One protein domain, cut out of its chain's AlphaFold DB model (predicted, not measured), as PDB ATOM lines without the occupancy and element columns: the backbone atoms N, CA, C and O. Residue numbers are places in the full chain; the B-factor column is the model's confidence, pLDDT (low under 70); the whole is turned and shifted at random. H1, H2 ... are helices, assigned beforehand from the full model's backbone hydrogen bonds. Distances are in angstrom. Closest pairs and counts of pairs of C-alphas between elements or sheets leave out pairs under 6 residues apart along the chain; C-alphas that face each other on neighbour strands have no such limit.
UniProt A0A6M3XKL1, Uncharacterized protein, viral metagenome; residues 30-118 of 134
ATOM      1  N   ARG A  30      31.827  60.336 -26.319       89.38
ATOM      2  CA  ARG A  30      32.258  59.751 -25.044       89.38
ATOM      3  C   ARG A  30      32.351  58.228 -25.116       89.38
ATOM      4  O   ARG A  30      33.314  57.686 -24.602       89.38
ATOM      5  N   ASP A  31      31.442  57.559 -25.826       91.38
ATOM      6  CA  ASP A  31      31.499  56.099 -25.984       91.38
ATOM      7  C   ASP A  31      32.766  55.673 -26.741       91.38
ATOM      8  O   ASP A  31      33.432  54.720 -26.352       91.38
ATOM      9  N   LEU A  32      33.154  56.432 -27.773       89.38
ATOM     10  CA  LEU A  32      34.403  56.199 -28.507       89.38
ATOM     11  C   LEU A  32      35.649  56.503 -27.659       89.38
ATOM     12  O   LEU A  32      36.667  55.823 -27.780       89.38
ATOM     13  N   ALA A  33      35.592  57.521 -26.796       91.06
ATOM     14  CA  ALA A  33      36.675  57.810 -25.860       91.06
ATOM     15  C   ALA A  33      36.843  56.681 -24.830       91.06
ATOM     16  O   ALA A  33      37.966  56.210 -24.636       91.06
ATOM     17  N   ASP A  34      35.737  56.209 -24.252       94.19
ATOM     18  CA  ASP A  34      35.709  55.079 -23.323       94.19
ATOM     19  C   ASP A  34      36.233  53.808 -24.008       94.19
ATOM     20  O   ASP A  34      37.015  53.067 -23.419       94.19
ATOM     21  N   PHE A  35      35.884  53.590 -25.281       93.88
ATOM     22  CA  PHE A  35      36.371  52.453 -26.059       93.88
ATOM     23  C   PHE A  35      37.891  52.468 -26.240       93.88
ATOM     24  O   PHE A  35      38.563  51.468 -25.988       93.88
ATOM     25  N   ARG A  36      38.472  53.619 -26.595       93.06
ATOM     26  CA  ARG A  36      39.934  53.752 -26.673       93.06
ATOM     27  C   ARG A  36      40.611  53.468 -25.336       93.06
ATOM     28  O   ARG A  36      41.648  52.807 -25.310       93.06
ATOM     29  N   GLN A  37      40.045  53.975 -24.242       94.81
ATOM     30  CA  GLN A  37      40.580  53.735 -22.901       94.81
ATOM     31  C   GLN A  37      40.476  52.261 -22.510       94.81
ATOM     32  O   GLN A  37      41.440  51.715 -21.979       94.81
ATOM     33  N   TYR A  38      39.362  51.607 -22.837       95.25
ATOM     34  CA  TYR A  38      39.171  50.179 -22.619       95.25
ATOM     35  C   TYR A  38      40.252  49.350 -23.321       95.25
ATOM     36  O   TYR A  38      40.935  48.567 -22.665       95.25
ATOM     37  N   ILE A  39      40.489  49.582 -24.617       94.00
ATOM     38  CA  ILE A  39      41.517  48.856 -25.380       94.00
ATOM     39  C   ILE A  39      42.915  49.073 -24.791       94.00
ATOM     40  O   ILE A  39      43.680  48.120 -24.630       94.00
ATOM     41  N   LYS A  40      43.260  50.316 -24.428       94.69
ATOM     42  CA  LYS A  40      44.536  50.603 -23.754       94.69
ATOM     43  C   LYS A  40      44.640  49.867 -22.418       94.69
ATOM     44  O   LYS A  40      45.674  49.265 -22.146       94.69
ATOM     45  N   GLY A  41      43.567  49.849 -21.629       94.75
ATOM     46  CA  GLY A  41      43.493  49.123 -20.364       94.75
ATOM     47  C   GLY A  41      43.715  47.617 -20.523       94.75
ATOM     48  O   GLY A  41      44.514  47.047 -19.785       94.75
ATOM     49  N   GLN A  42      43.088  46.986 -21.522       92.94
ATOM     50  CA  GLN A  42      43.290  45.559 -21.806       92.94
ATOM     51  C   GLN A  42      44.746  45.252 -22.168       92.94
ATOM     52  O   GLN A  42      45.343  44.319 -21.633       92.94
ATOM     53  N   ARG A  43      45.363  46.083 -23.016       93.31
ATOM     54  CA  ARG A  43      46.781  45.932 -23.380       93.31
ATOM     55  C   ARG A  43      47.703  46.104 -22.173       93.31
ATOM     56  O   ARG A  43      48.623  45.314 -21.998       93.31
ATOM     57  N   ILE A  44      47.443  47.102 -21.324       94.69
ATOM     58  CA  ILE A  44      48.212  47.332 -20.090       94.69
ATOM     59  C   ILE A  44      48.108  46.127 -19.158       94.69
ATOM     60  O   ILE A  44      49.127  45.703 -18.620       94.69
ATOM     61  N   LYS A  45      46.913  45.552 -18.998       94.31
ATOM     62  CA  LYS A  45      46.701  44.368 -18.158       94.31
ATOM     63  C   LYS A  45      47.556  43.187 -18.627       94.31
ATOM     64  O   LYS A  45      48.281  42.612 -17.826       94.31
ATOM     65  N   ILE A  46      47.568  42.905 -19.931       93.06
ATOM     66  CA  ILE A  46      48.413  41.846 -20.510       93.06
ATOM     67  C   ILE A  46      49.899  42.101 -20.217       93.06
ATOM     68  O   ILE A  46      50.614  41.194 -19.800       93.06
ATOM     69  N   ILE A  47      50.373  43.339 -20.392       94.12
ATOM     70  CA  ILE A  47      51.766  43.700 -20.090       94.12
ATOM     71  C   ILE A  47      52.086  43.524 -18.602       94.12
ATOM     72  O   ILE A  47      53.160  43.032 -18.263       94.12
ATOM     73  N   GLN A  48      51.169  43.897 -17.707       92.56
ATOM     74  CA  GLN A  48      51.344  43.718 -16.264       92.56
ATOM     75  C   GLN A  48      51.446  42.241 -15.864       92.56
ATOM     76  O   GLN A  48      52.220  41.927 -14.955       92.56
ATOM     77  N   ASP A  49      50.704  41.370 -16.547       93.50
ATOM     78  CA  ASP A  49      50.671  39.930 -16.284       93.50
ATOM     79  C   ASP A  49      51.899  39.197 -16.861       93.50
ATOM     80  O   ASP A  49      52.369  38.225 -16.270       93.50
ATOM     81  N   VAL A  50      52.438  39.657 -17.997       94.50
ATOM     82  CA  VAL A  50      53.497  38.950 -18.747       94.50
ATOM     83  C   VAL A  50      54.902  39.509 -18.491       94.50
ATOM     84  O   VAL A  50      55.861  38.744 -18.398       94.50
ATOM     85  N   VAL A  51      55.057  40.831 -18.380       92.19
ATOM     86  CA  VAL A  51      56.378  41.477 -18.284       92.19
ATOM     87  C   VAL A  51      56.788  41.593 -16.823       92.19
ATOM     88  O   VAL A  51      56.264  42.425 -16.079       92.19
ATOM     89  N   VAL A  52      57.731  40.755 -16.394       93.25
ATOM     90  CA  VAL A  52      58.210  40.711 -15.001       93.25
ATOM     91  C   VAL A  52      59.110  41.903 -14.674       93.25
ATOM     92  O   VAL A  52      58.998  42.463 -13.582       93.25
ATOM     93  N   ASP A  53      59.974  42.310 -15.609       96.81
ATOM     94  CA  ASP A  53      60.884  43.432 -15.385       96.81
ATOM     95  C   ASP A  53      60.123  44.756 -15.247       96.81
ATOM     96  O   ASP A  53      59.230  45.091 -16.026       96.81
ATOM     97  N   LYS A  54      60.483  45.531 -14.222       93.81
ATOM     98  CA  LYS A  54      59.766  46.762 -13.887       93.81
ATOM     99  C   LYS A  54      60.056  47.887 -14.877       93.81
ATOM    100  O   LYS A  54      59.146  48.665 -15.161       93.81
ATOM    101  N   ALA A  55      61.292  48.018 -15.350       94.69
ATOM    102  CA  ALA A  55      61.668  49.100 -16.253       94.69
ATOM    103  C   ALA A  55      61.027  48.886 -17.630       94.69
ATOM    104  O   ALA A  55      60.343  49.782 -18.128       94.69
ATOM    105  N   GLU A  56      61.128  47.667 -18.162       94.56
ATOM    106  CA  GLU A  56      60.501  47.251 -19.421       94.56
ATOM    107  C   GLU A  56      58.971  47.380 -19.365       94.56
ATOM    108  O   GLU A  56      58.331  47.852 -20.311       94.56
ATOM    109  N   ARG A  57      58.361  47.037 -18.221       95.12
ATOM    110  CA  ARG A  57      56.921  47.215 -18.005       95.12
ATOM    111  C   ARG A  57      56.508  48.686 -18.077       95.12
ATOM    112  O   ARG A  57      55.510  48.998 -18.722       95.12
ATOM    113  N   ILE A  58      57.241  49.588 -17.417       94.25
ATOM    114  CA  ILE A  58      56.950  51.034 -17.435       94.25
ATOM    115  C   ILE A  58      57.077  51.584 -18.860       94.25
ATOM    116  O   ILE A  58      56.188  52.302 -19.317       94.25
ATOM    117  N   GLU A  59      58.138  51.215 -19.574       95.25
ATOM    118  CA  GLU A  59      58.361  51.627 -20.963       95.25
ATOM    119  C   GLU A  59      57.232  51.154 -21.895       95.25
ATOM    120  O   GLU A  59      56.678  51.937 -22.677       95.25
ATOM    121  N   SER A  60      56.812  49.896 -21.749       94.06
ATOM    122  CA  SER A  60      55.720  49.310 -22.531       94.06
ATOM    123  C   SER A  60      54.373  49.983 -22.247       94.06
ATOM    124  O   SER A  60      53.606  50.265 -23.170       94.06
ATOM    125  N   ILE A  61      54.079  50.289 -20.977       93.19
ATOM    126  CA  ILE A  61      52.854  51.003 -20.591       93.19
ATOM    127  C   ILE A  61      52.836  52.414 -21.188       93.19
ATOM    128  O   ILE A  61      51.818  52.805 -21.761       93.19
ATOM    129  N   ASN A  62      53.943  53.155 -21.107       93.75
ATOM    130  CA  ASN A  62      54.038  54.494 -21.698       93.75
ATOM    131  C   ASN A  62      53.795  54.446 -23.211       93.75
ATOM    132  O   ASN A  62      52.973  55.198 -23.730       93.75
ATOM    133  N   THR A  63      54.394  53.471 -23.899       94.00
ATOM    134  CA  THR A  63      54.164  53.244 -25.333       94.00
ATOM    135  C   THR A  63      52.681  53.021 -25.664       94.00
ATOM    136  O   THR A  63      52.169  53.564 -26.643       94.00
ATOM    137  N   ILE A  64      51.947  52.259 -24.846       93.06
ATOM    138  CA  ILE A  64      50.502  52.039 -25.040       93.06
ATOM    139  C   ILE A  64      49.702  53.325 -24.790       93.06
ATOM    140  O   ILE A  64      48.744  53.615 -25.516       93.06
ATOM    141  N   MET A  65      50.074  54.085 -23.759       91.56
ATOM    142  CA  MET A  65      49.394  55.321 -23.378       91.56
ATOM    143  C   MET A  65      49.561  56.417 -24.429       91.56
ATOM    144  O   MET A  65      48.570  57.076 -24.752       91.56
ATOM    145  N   ASP A  66      50.739  56.534 -25.031       91.56
ATOM    146  CA  ASP A  66      51.027  57.512 -26.085       91.56
ATOM    147  C   ASP A  66      50.591  57.027 -27.477       91.56
ATOM    148  O   ASP A  66      50.343  57.822 -28.385       91.56
ATOM    149  N   GLY A  67      50.436  55.713 -27.648       88.31
ATOM    150  CA  GLY A  67      50.023  55.099 -28.902       88.31
ATOM    151  C   GLY A  67      48.588  55.438 -29.322       88.31
ATOM    152  O   GLY A  67      47.671  55.586 -28.503       88.31
ATOM    153  N   ASN A  68      48.369  55.487 -30.638       88.19
ATOM    154  CA  ASN A  68      47.031  55.579 -31.220       88.19
ATOM    155  C   ASN A  68      46.332  54.212 -31.224       88.19
ATOM    156  O   ASN A  68      46.943  53.166 -31.447       88.19
ATOM    157  N   VAL A  69      45.018  54.231 -31.007       88.31
ATOM    158  CA  VAL A  69      44.148  53.061 -31.153       88.31
ATOM    159  C   VAL A  69      43.490  53.151 -32.522       88.31
ATOM    160  O   VAL A  69      42.976  54.204 -32.872       88.31
ATOM    161  N   ASN A  70      43.521  52.069 -33.299       87.81
ATOM    162  CA  ASN A  70      42.779  51.981 -34.554       87.81
ATOM    163  C   ASN A  70      41.383  51.438 -34.248       87.81
ATOM    164  O   ASN A  70      41.185  50.225 -34.232       87.81
ATOM    165  N   GLU A  71      40.423  52.323 -33.981       83.00
ATOM    166  CA  GLU A  71      39.086  51.932 -33.531       83.00
ATOM    167  C   GLU A  71      38.384  51.020 -34.542       83.00
ATOM    168  O   GLU A  71      37.720  50.071 -34.145       83.00
ATOM    169  N   THR A  72      38.586  51.242 -35.842       83.06
ATOM    170  CA  THR A  72      38.012  50.397 -36.901       83.06
ATOM    171  C   THR A  72      38.498  48.955 -36.810       83.06
ATOM    172  O   THR A  72      37.709  48.032 -36.991       83.06
ATOM    173  N   LYS A  73      39.789  48.753 -36.525       86.56
ATOM    174  CA  LYS A  73      40.352  47.412 -36.335       86.56
ATOM    175  C   LYS A  73      39.865  46.790 -35.029       86.56
ATOM    176  O   LYS A  73      39.562  45.609 -34.997       86.56
ATOM    177  N   GLU A  74      39.793  47.565 -33.953       88.75
ATOM    178  CA  GLU A  74      39.355  47.033 -32.659       88.75
ATOM    179  C   GLU A  74      37.860  46.673 -32.666       88.75
ATOM    180  O   GLU A  74      37.459  45.702 -32.032       88.75
ATOM    181  N   LEU A  75      37.041  47.384 -33.448       85.56
ATOM    182  CA  LEU A  75      35.615  47.100 -33.650       85.56
ATOM    183  C   LEU A  75      35.325  45.775 -34.369       85.56
ATOM    184  O   LEU A  75      34.169  45.364 -34.392       85.56
ATOM    185  N   SER A  76      36.328  45.116 -34.958       83.38
ATOM    186  CA  SER A  76      36.174  43.775 -35.536       83.38
ATOM    187  C   SER A  76      36.640  42.651 -34.605       83.38
ATOM    188  O   SER A  76      36.580  41.480 -34.979       83.38
ATOM    189  N   THR A  77      37.106  42.985 -33.400       88.81
ATOM    190  CA  THR A  77      37.488  42.005 -32.375       88.81
ATOM    191  C   THR A  77      36.297  41.661 -31.485       88.81
ATOM    192  O   THR A  77      35.413  42.494 -31.290       88.81
ATOM    193  N   MET A  78      36.283  40.456 -30.904       89.19
ATOM    194  CA  MET A  78      35.242  40.043 -29.953       89.19
ATOM    195  C   MET A  78      35.120  41.038 -28.797       89.19
ATOM    196  O   MET A  78      34.038  41.571 -28.569       89.19
ATOM    197  N   ASP A  79      36.232  41.368 -28.140       90.38
ATOM    198  CA  ASP A  79      36.239  42.287 -26.999       90.38
ATOM    199  C   ASP A  79      35.733  43.680 -27.380       90.38
ATOM    200  O   ASP A  79      35.007  44.318 -26.616       90.38
ATOM    201  N   GLY A  80      36.092  44.162 -28.574       91.69
ATOM    202  CA  GLY A  80      35.635  45.463 -29.044       91.69
ATOM    203  C   GLY A  80      34.152  45.491 -29.393       91.69
ATOM    204  O   GLY A  80      33.459  46.447 -29.038       91.69
ATOM    205  N   VAL A  81      33.643  44.427 -30.014       91.75
ATOM    206  CA  VAL A  81      32.211  44.242 -30.278       91.75
ATOM    207  C   VAL A  81      31.437  44.160 -28.959       91.75
ATOM    208  O   VAL A  81      30.448  44.875 -28.802       91.75
ATOM    209  N   CYS A  82      31.903  43.372 -27.987       94.06
ATOM    210  CA  CYS A  82      31.254  43.230 -26.680       94.06
ATOM    211  C   CYS A  82      31.201  44.563 -25.933       94.06
ATOM    212  O   CYS A  82      30.130  44.996 -25.505       94.06
ATOM    213  N   PHE A  83      32.327  45.276 -25.861       95.25
ATOM    214  CA  PHE A  83      32.379  46.575 -25.198       95.25
ATOM    215  C   PHE A  83      31.426  47.588 -25.836       95.25
ATOM    216  O   PHE A  83      30.688  48.289 -25.143       95.25
ATOM    217  N   MET A  84      31.408  47.667 -27.165       94.06
ATOM    218  CA  MET A  84      30.572  48.644 -27.857       94.06
ATOM    219  C   MET A  84      29.090  48.274 -27.809       94.06
ATOM    220  O   MET A  84      28.249  49.160 -27.646       94.06
ATOM    221  N   LEU A  85      28.752  46.984 -27.864       94.31
ATOM    222  CA  LEU A  85      27.384  46.537 -27.622       94.31
ATOM    223  C   LEU A  85      26.939  46.911 -26.204       94.31
ATOM    224  O   LEU A  85      25.871  47.501 -26.038       94.31
ATOM    225  N   TRP A  86      27.780  46.652 -25.201       95.88
ATOM    226  CA  TRP A  86      27.528  47.023 -23.810       95.88
ATOM    227  C   TRP A  86      27.249  48.518 -23.651       95.88
ATOM    228  O   TRP A  86      26.195  48.891 -23.131       95.88
ATOM    229  N   LYS A  87      28.106  49.389 -24.197       94.50
ATOM    230  CA  LYS A  87      27.888  50.847 -24.172       94.50
ATOM    231  C   LYS A  87      26.586  51.270 -24.848       94.50
ATOM    232  O   LYS A  87      25.950  52.228 -24.410       94.50
ATOM    233  N   SER A  88      26.180  50.578 -25.911       93.31
ATOM    234  CA  SER A  88      24.914  50.850 -26.595       93.31
ATOM    235  C   SER A  88      23.702  50.433 -25.756       93.31
ATOM    236  O   SER A  88      22.744  51.202 -25.644       93.31
ATOM    237  N   LEU A  89      23.755  49.244 -25.149       94.06
ATOM    238  CA  LEU A  89      22.686  48.673 -24.326       94.06
ATOM    239  C   LEU A  89      22.496  49.436 -23.015       94.06
ATOM    240  O   LEU A  89      21.358  49.703 -22.631       94.06
ATOM    241  N   GLN A  90      23.584  49.872 -22.372       94.56
ATOM    242  CA  GLN A  90      23.541  50.619 -21.108       94.56
ATOM    243  C   GLN A  90      22.680  51.885 -21.158       94.56
ATOM    244  O   GLN A  90      22.183  52.342 -20.132       94.56
ATOM    245  N   LYS A  91      22.454  52.445 -22.350       91.56
ATOM    246  CA  LYS A  91      21.606  53.632 -22.538       91.56
ATOM    247  C   LYS A  91      20.130  53.373 -22.249       91.56
ATOM    248  O   LYS A  91      19.410  54.308 -21.917       91.56
ATOM    249  N   TYR A  92      19.690  52.123 -22.371       92.50
ATOM    250  CA  TYR A  92      18.316  51.697 -22.093       92.50
ATOM    251  C   TYR A  92      18.235  50.628 -21.000       92.50
ATOM    252  O   TYR A  92      17.158  50.382 -20.464       92.50
ATOM    253  N   GLN A  93      19.363  50.006 -20.658       92.75
ATOM    254  CA  GLN A  93      19.497  48.994 -19.616       92.75
ATOM    255  C   GLN A  93      20.725  49.322 -18.748       92.75
ATOM    256  O   GLN A  93      21.757  48.675 -18.900       92.75
ATOM    257  N   PRO A  94      20.652  50.330 -17.855       93.00
ATOM    258  CA  PRO A  94      21.814  50.802 -17.088       93.00
ATOM    259  C   PRO A  94      22.483  49.725 -16.223       93.00
ATOM    260  O   PRO A  94      23.690  49.775 -16.011       93.00
ATOM    261  N   GLU A  95      21.701  48.738 -15.781       94.06
ATOM    262  CA  GLU A  95      22.153  47.585 -14.989       94.06
ATOM    263  C   GLU A  95      22.923  46.540 -15.821       94.06
ATOM    264  O   GLU A  95      23.519  45.630 -15.256       94.06
ATOM    265  N   MET A  96      22.912  46.642 -17.159       93.81
ATOM    266  CA  MET A  96      23.640  45.724 -18.039       93.81
ATOM    267  C   MET A  96      25.139  45.822 -17.758       93.81
ATOM    268  O   MET A  96      25.746  46.896 -17.875       93.81
ATOM    269  N   THR A  97      25.754  44.688 -17.445       94.94
ATOM    270  CA  THR A  97      27.199  44.580 -17.257       94.94
ATOM    271  C   THR A  97      27.886  44.122 -18.541       94.94
ATOM    272  O   THR A  97      27.250  43.604 -19.459       94.94
ATOM    273  N   LEU A  98      29.207  44.305 -18.622       92.19
ATOM    274  CA  LEU A  98      29.982  43.788 -19.753       92.19
ATOM    275  C   LEU A  98      29.920  42.253 -19.811       92.19
ATOM    276  O   LEU A  98      29.778  41.690 -20.888       92.19
ATOM    277  N   LYS A  99      29.913  41.592 -18.647       92.75
ATOM    278  CA  LYS A  99      29.795  40.135 -18.541       92.75
ATOM    279  C   LYS A  99      28.473  39.619 -19.116       92.75
ATOM    280  O   LYS A  99      28.469  38.627 -19.831       92.75
ATOM    281  N   ASP A 100      27.366  40.311 -18.844       92.50
ATOM    282  CA  ASP A 100      26.067  39.940 -19.418       92.50
ATOM    283  C   ASP A 100      26.101  39.987 -20.952       92.50
ATOM    284  O   ASP A 100      25.439  39.197 -21.617       92.50
ATOM    285  N   VAL A 101      26.879  40.912 -21.522       92.31
ATOM    286  CA  VAL A 101      27.061  41.035 -22.970       92.31
ATOM    287  C   VAL A 101      27.968  39.946 -23.532       92.31
ATOM    288  O   VAL A 101      27.653  39.409 -24.595       92.31
ATOM    289  N   ASP A 102      29.025  39.570 -22.815       89.25
ATOM    290  CA  ASP A 102      29.886  38.445 -23.197       89.25
ATOM    291  C   ASP A 102      29.075  37.140 -23.311       89.25
ATOM    292  O   ASP A 102      29.263  36.378 -24.254       89.25
ATOM    293  N   ASP A 103      28.098  36.918 -22.425       90.88
ATOM    294  CA  ASP A 103      27.213  35.743 -22.477       90.88
ATOM    295  C   ASP A 103      26.192  35.807 -23.644       90.88
ATOM    296  O   ASP A 103      25.672  34.785 -24.128       90.88
ATOM    297  N   LEU A 104      25.891  37.012 -24.143       89.75
ATOM    298  CA  LEU A 104      24.984  37.232 -25.276       89.75
ATOM    299  C   LEU A 104      25.659  37.026 -26.630       89.75
ATOM    300  O   LEU A 104      24.969  36.648 -27.585       89.75
ATOM    301  N   ILE A 105      26.967  37.253 -26.723       89.44
ATOM    302  CA  ILE A 105      27.719  37.139 -27.972       89.44
ATOM    303  C   ILE A 105      28.432  35.788 -28.019       89.44
ATOM    304  O   ILE A 105      29.097  35.364 -27.086       89.44
ATOM    305  N   ASP A 106      28.313  35.102 -29.145       90.25
ATOM    306  CA  ASP A 106      29.085  33.905 -29.442       90.25
ATOM    307  C   ASP A 106      29.499  33.888 -30.918       90.25
ATOM    308  O   ASP A 106      29.184  34.787 -31.701       90.25
ATOM    309  N   LEU A 107      30.235  32.849 -31.313       87.25
ATOM    310  CA  LEU A 107      30.750  32.715 -32.676       87.25
ATOM    311  C   LEU A 107      29.646  32.666 -33.745       87.25
ATOM    312  O   LEU A 107      29.934  32.949 -34.907       87.25
ATOM    313  N   ASN A 108      28.399  32.345 -33.383       89.44
ATOM    314  CA  ASN A 108      27.295  32.267 -34.338       89.44
ATOM    315  C   ASN A 108      26.678  33.638 -34.631       89.44
ATOM    316  O   ASN A 108      26.136  33.828 -35.718       89.44
ATOM    317  N   ASN A 109      26.739  34.587 -33.689       88.62
ATOM    318  CA  ASN A 109      26.071  35.889 -33.820       88.62
ATOM    319  C   ASN A 109      27.023  37.102 -33.841       88.62
ATOM    320  O   ASN A 109      26.595  38.199 -34.204       88.62
ATOM    321  N   ILE A 110      28.315  36.926 -33.538       88.56
ATOM    322  CA  ILE A 110      29.303  38.017 -33.493       88.56
ATOM    323  C   ILE A 110      29.355  38.840 -34.788       88.56
ATOM    324  O   ILE A 110      29.408  40.068 -34.739       88.56
ATOM    325  N   ALA A 111      29.292  38.195 -35.957       87.50
ATOM    326  CA  ALA A 111      29.368  38.885 -37.245       87.50
ATOM    327  C   ALA A 111      28.149  39.792 -37.485       87.50
ATOM    328  O   ALA A 111      28.282  40.916 -37.974       87.50
ATOM    329  N   GLU A 112      26.956  39.324 -37.116       88.19
ATOM    330  CA  GLU A 112      25.725  40.109 -37.205       88.19
ATOM    331  C   GLU A 112      25.780  41.317 -36.266       88.19
ATOM    332  O   GLU A 112      25.547  42.452 -36.689       88.19
ATOM    333  N   ILE A 113      26.174  41.087 -35.014       89.25
ATOM    334  CA  ILE A 113      26.274  42.127 -33.990       89.25
ATOM    335  C   ILE A 113      27.324  43.172 -34.380       89.25
ATOM    336  O   ILE A 113      27.039  44.368 -34.336       89.25
ATOM    337  N   SER A 114      28.495  42.745 -34.856       87.38
ATOM    338  CA  SER A 114      29.542  43.633 -35.374       87.38
ATOM    339  C   SER A 114      29.006  44.540 -36.484       87.38
ATOM    340  O   SER A 114      29.206  45.755 -36.456       87.38
ATOM    341  N   ASN A 115      28.264  43.981 -37.445       86.88
ATOM    342  CA  ASN A 115      27.665  44.759 -38.529       86.88
ATOM    343  C   ASN A 115      26.651  45.792 -38.019       86.88
ATOM    344  O   ASN A 115      26.561  46.896 -38.564       86.88
ATOM    345  N   ILE A 116      25.882  45.461 -36.980       87.00
ATOM    346  CA  ILE A 116      24.927  46.386 -36.365       87.00
ATOM    347  C   ILE A 116      25.669  47.513 -35.640       87.00
ATOM    348  O   ILE A 116      25.378  48.682 -35.892       87.00
ATOM    349  N   ILE A 117      26.682  47.196 -34.832       87.69
ATOM    350  CA  ILE A 117      27.530  48.188 -34.150       87.69
ATOM    351  C   ILE A 117      28.167  49.147 -35.162       87.69
ATOM    352  O   ILE A 117      28.114  50.364 -34.979       87.69
ATOM    353  N   MET A 118      28.706  48.634 -36.272       83.12
ATOM    354  CA  MET A 118      29.286  49.474 -37.325       83.12
ATOM    355  C   MET A 118      28.261  50.424 -37.951       83.12
ATOM    356  O   MET A 118      28.583  51.581 -38.218       83.12
TER     357      MET A 118
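This is residues 30 to 118 of the 134 residues of an uncharacterized protein of viral metagenome (UniProt A0A6M3XKL1). Picture a helical hairpin, H1 and H2 side by side, with a cluster of helices at the end of H1 where the printed part begins. There H4 packs on H1, and H5 and H6, apart from each other, both pack on H4; short H3 lies on the way from H2 to H4. The printed part has 89 residues with six named helices, H1 to H6 in order, and no named strand: its class is all helix. It is only just loose, close to compact, with a radius of gyration of the C-alphas of 14.7 A, and elongated, spanning 43 by 25 by 22 A.

Find C-alpha 30 at (32.258, 59.751, -25.044); from there H1 runs 30.4 A to residue 50. H2, residues 54 to 66, is 18.5 A long. Then come H3, residues 71 to 74, H4, residues 78 to 89 and 16.2 A long, and H5, residues 98 to 104. H6, residues 110 to 118, measures 12.1 A and ends at C-alpha 118, (29.286, 49.474, -37.325).

H1 and H4 are the hubs, touching three helices each. Look at residues 40 to 48 of H1: they touch H2, with Ile 44 and Ile 61 the closest C-alphas at 5.9 A, in a hairpin at a shallow tilt of 17 degrees, opposite ways. H1 touches H4 with residues 31 to 39 alone, C-alphas 31 and 87 closest at 6.6 A, at a tilt of 36 degrees, only just steep. H4 touches H5 at C-alphas 86 and 98, the closest at 5.7 A, about perpendicular at 77 degrees. H4 touches H6 at C-alphas 81 and 114, the closest at 5.8 A, at a steep tilt of 55 degrees. Every O i to N i+4 pair is within hydrogen-bond range in H1, H2, H4, H5 and H6; H3 is too short for one.

The C-alphas of Asp 53 and Tyr 92, the two farthest apart, are 43.9 A apart. The printed part has no cut, no link is long, and no printed residue is under 70 in pLDDT.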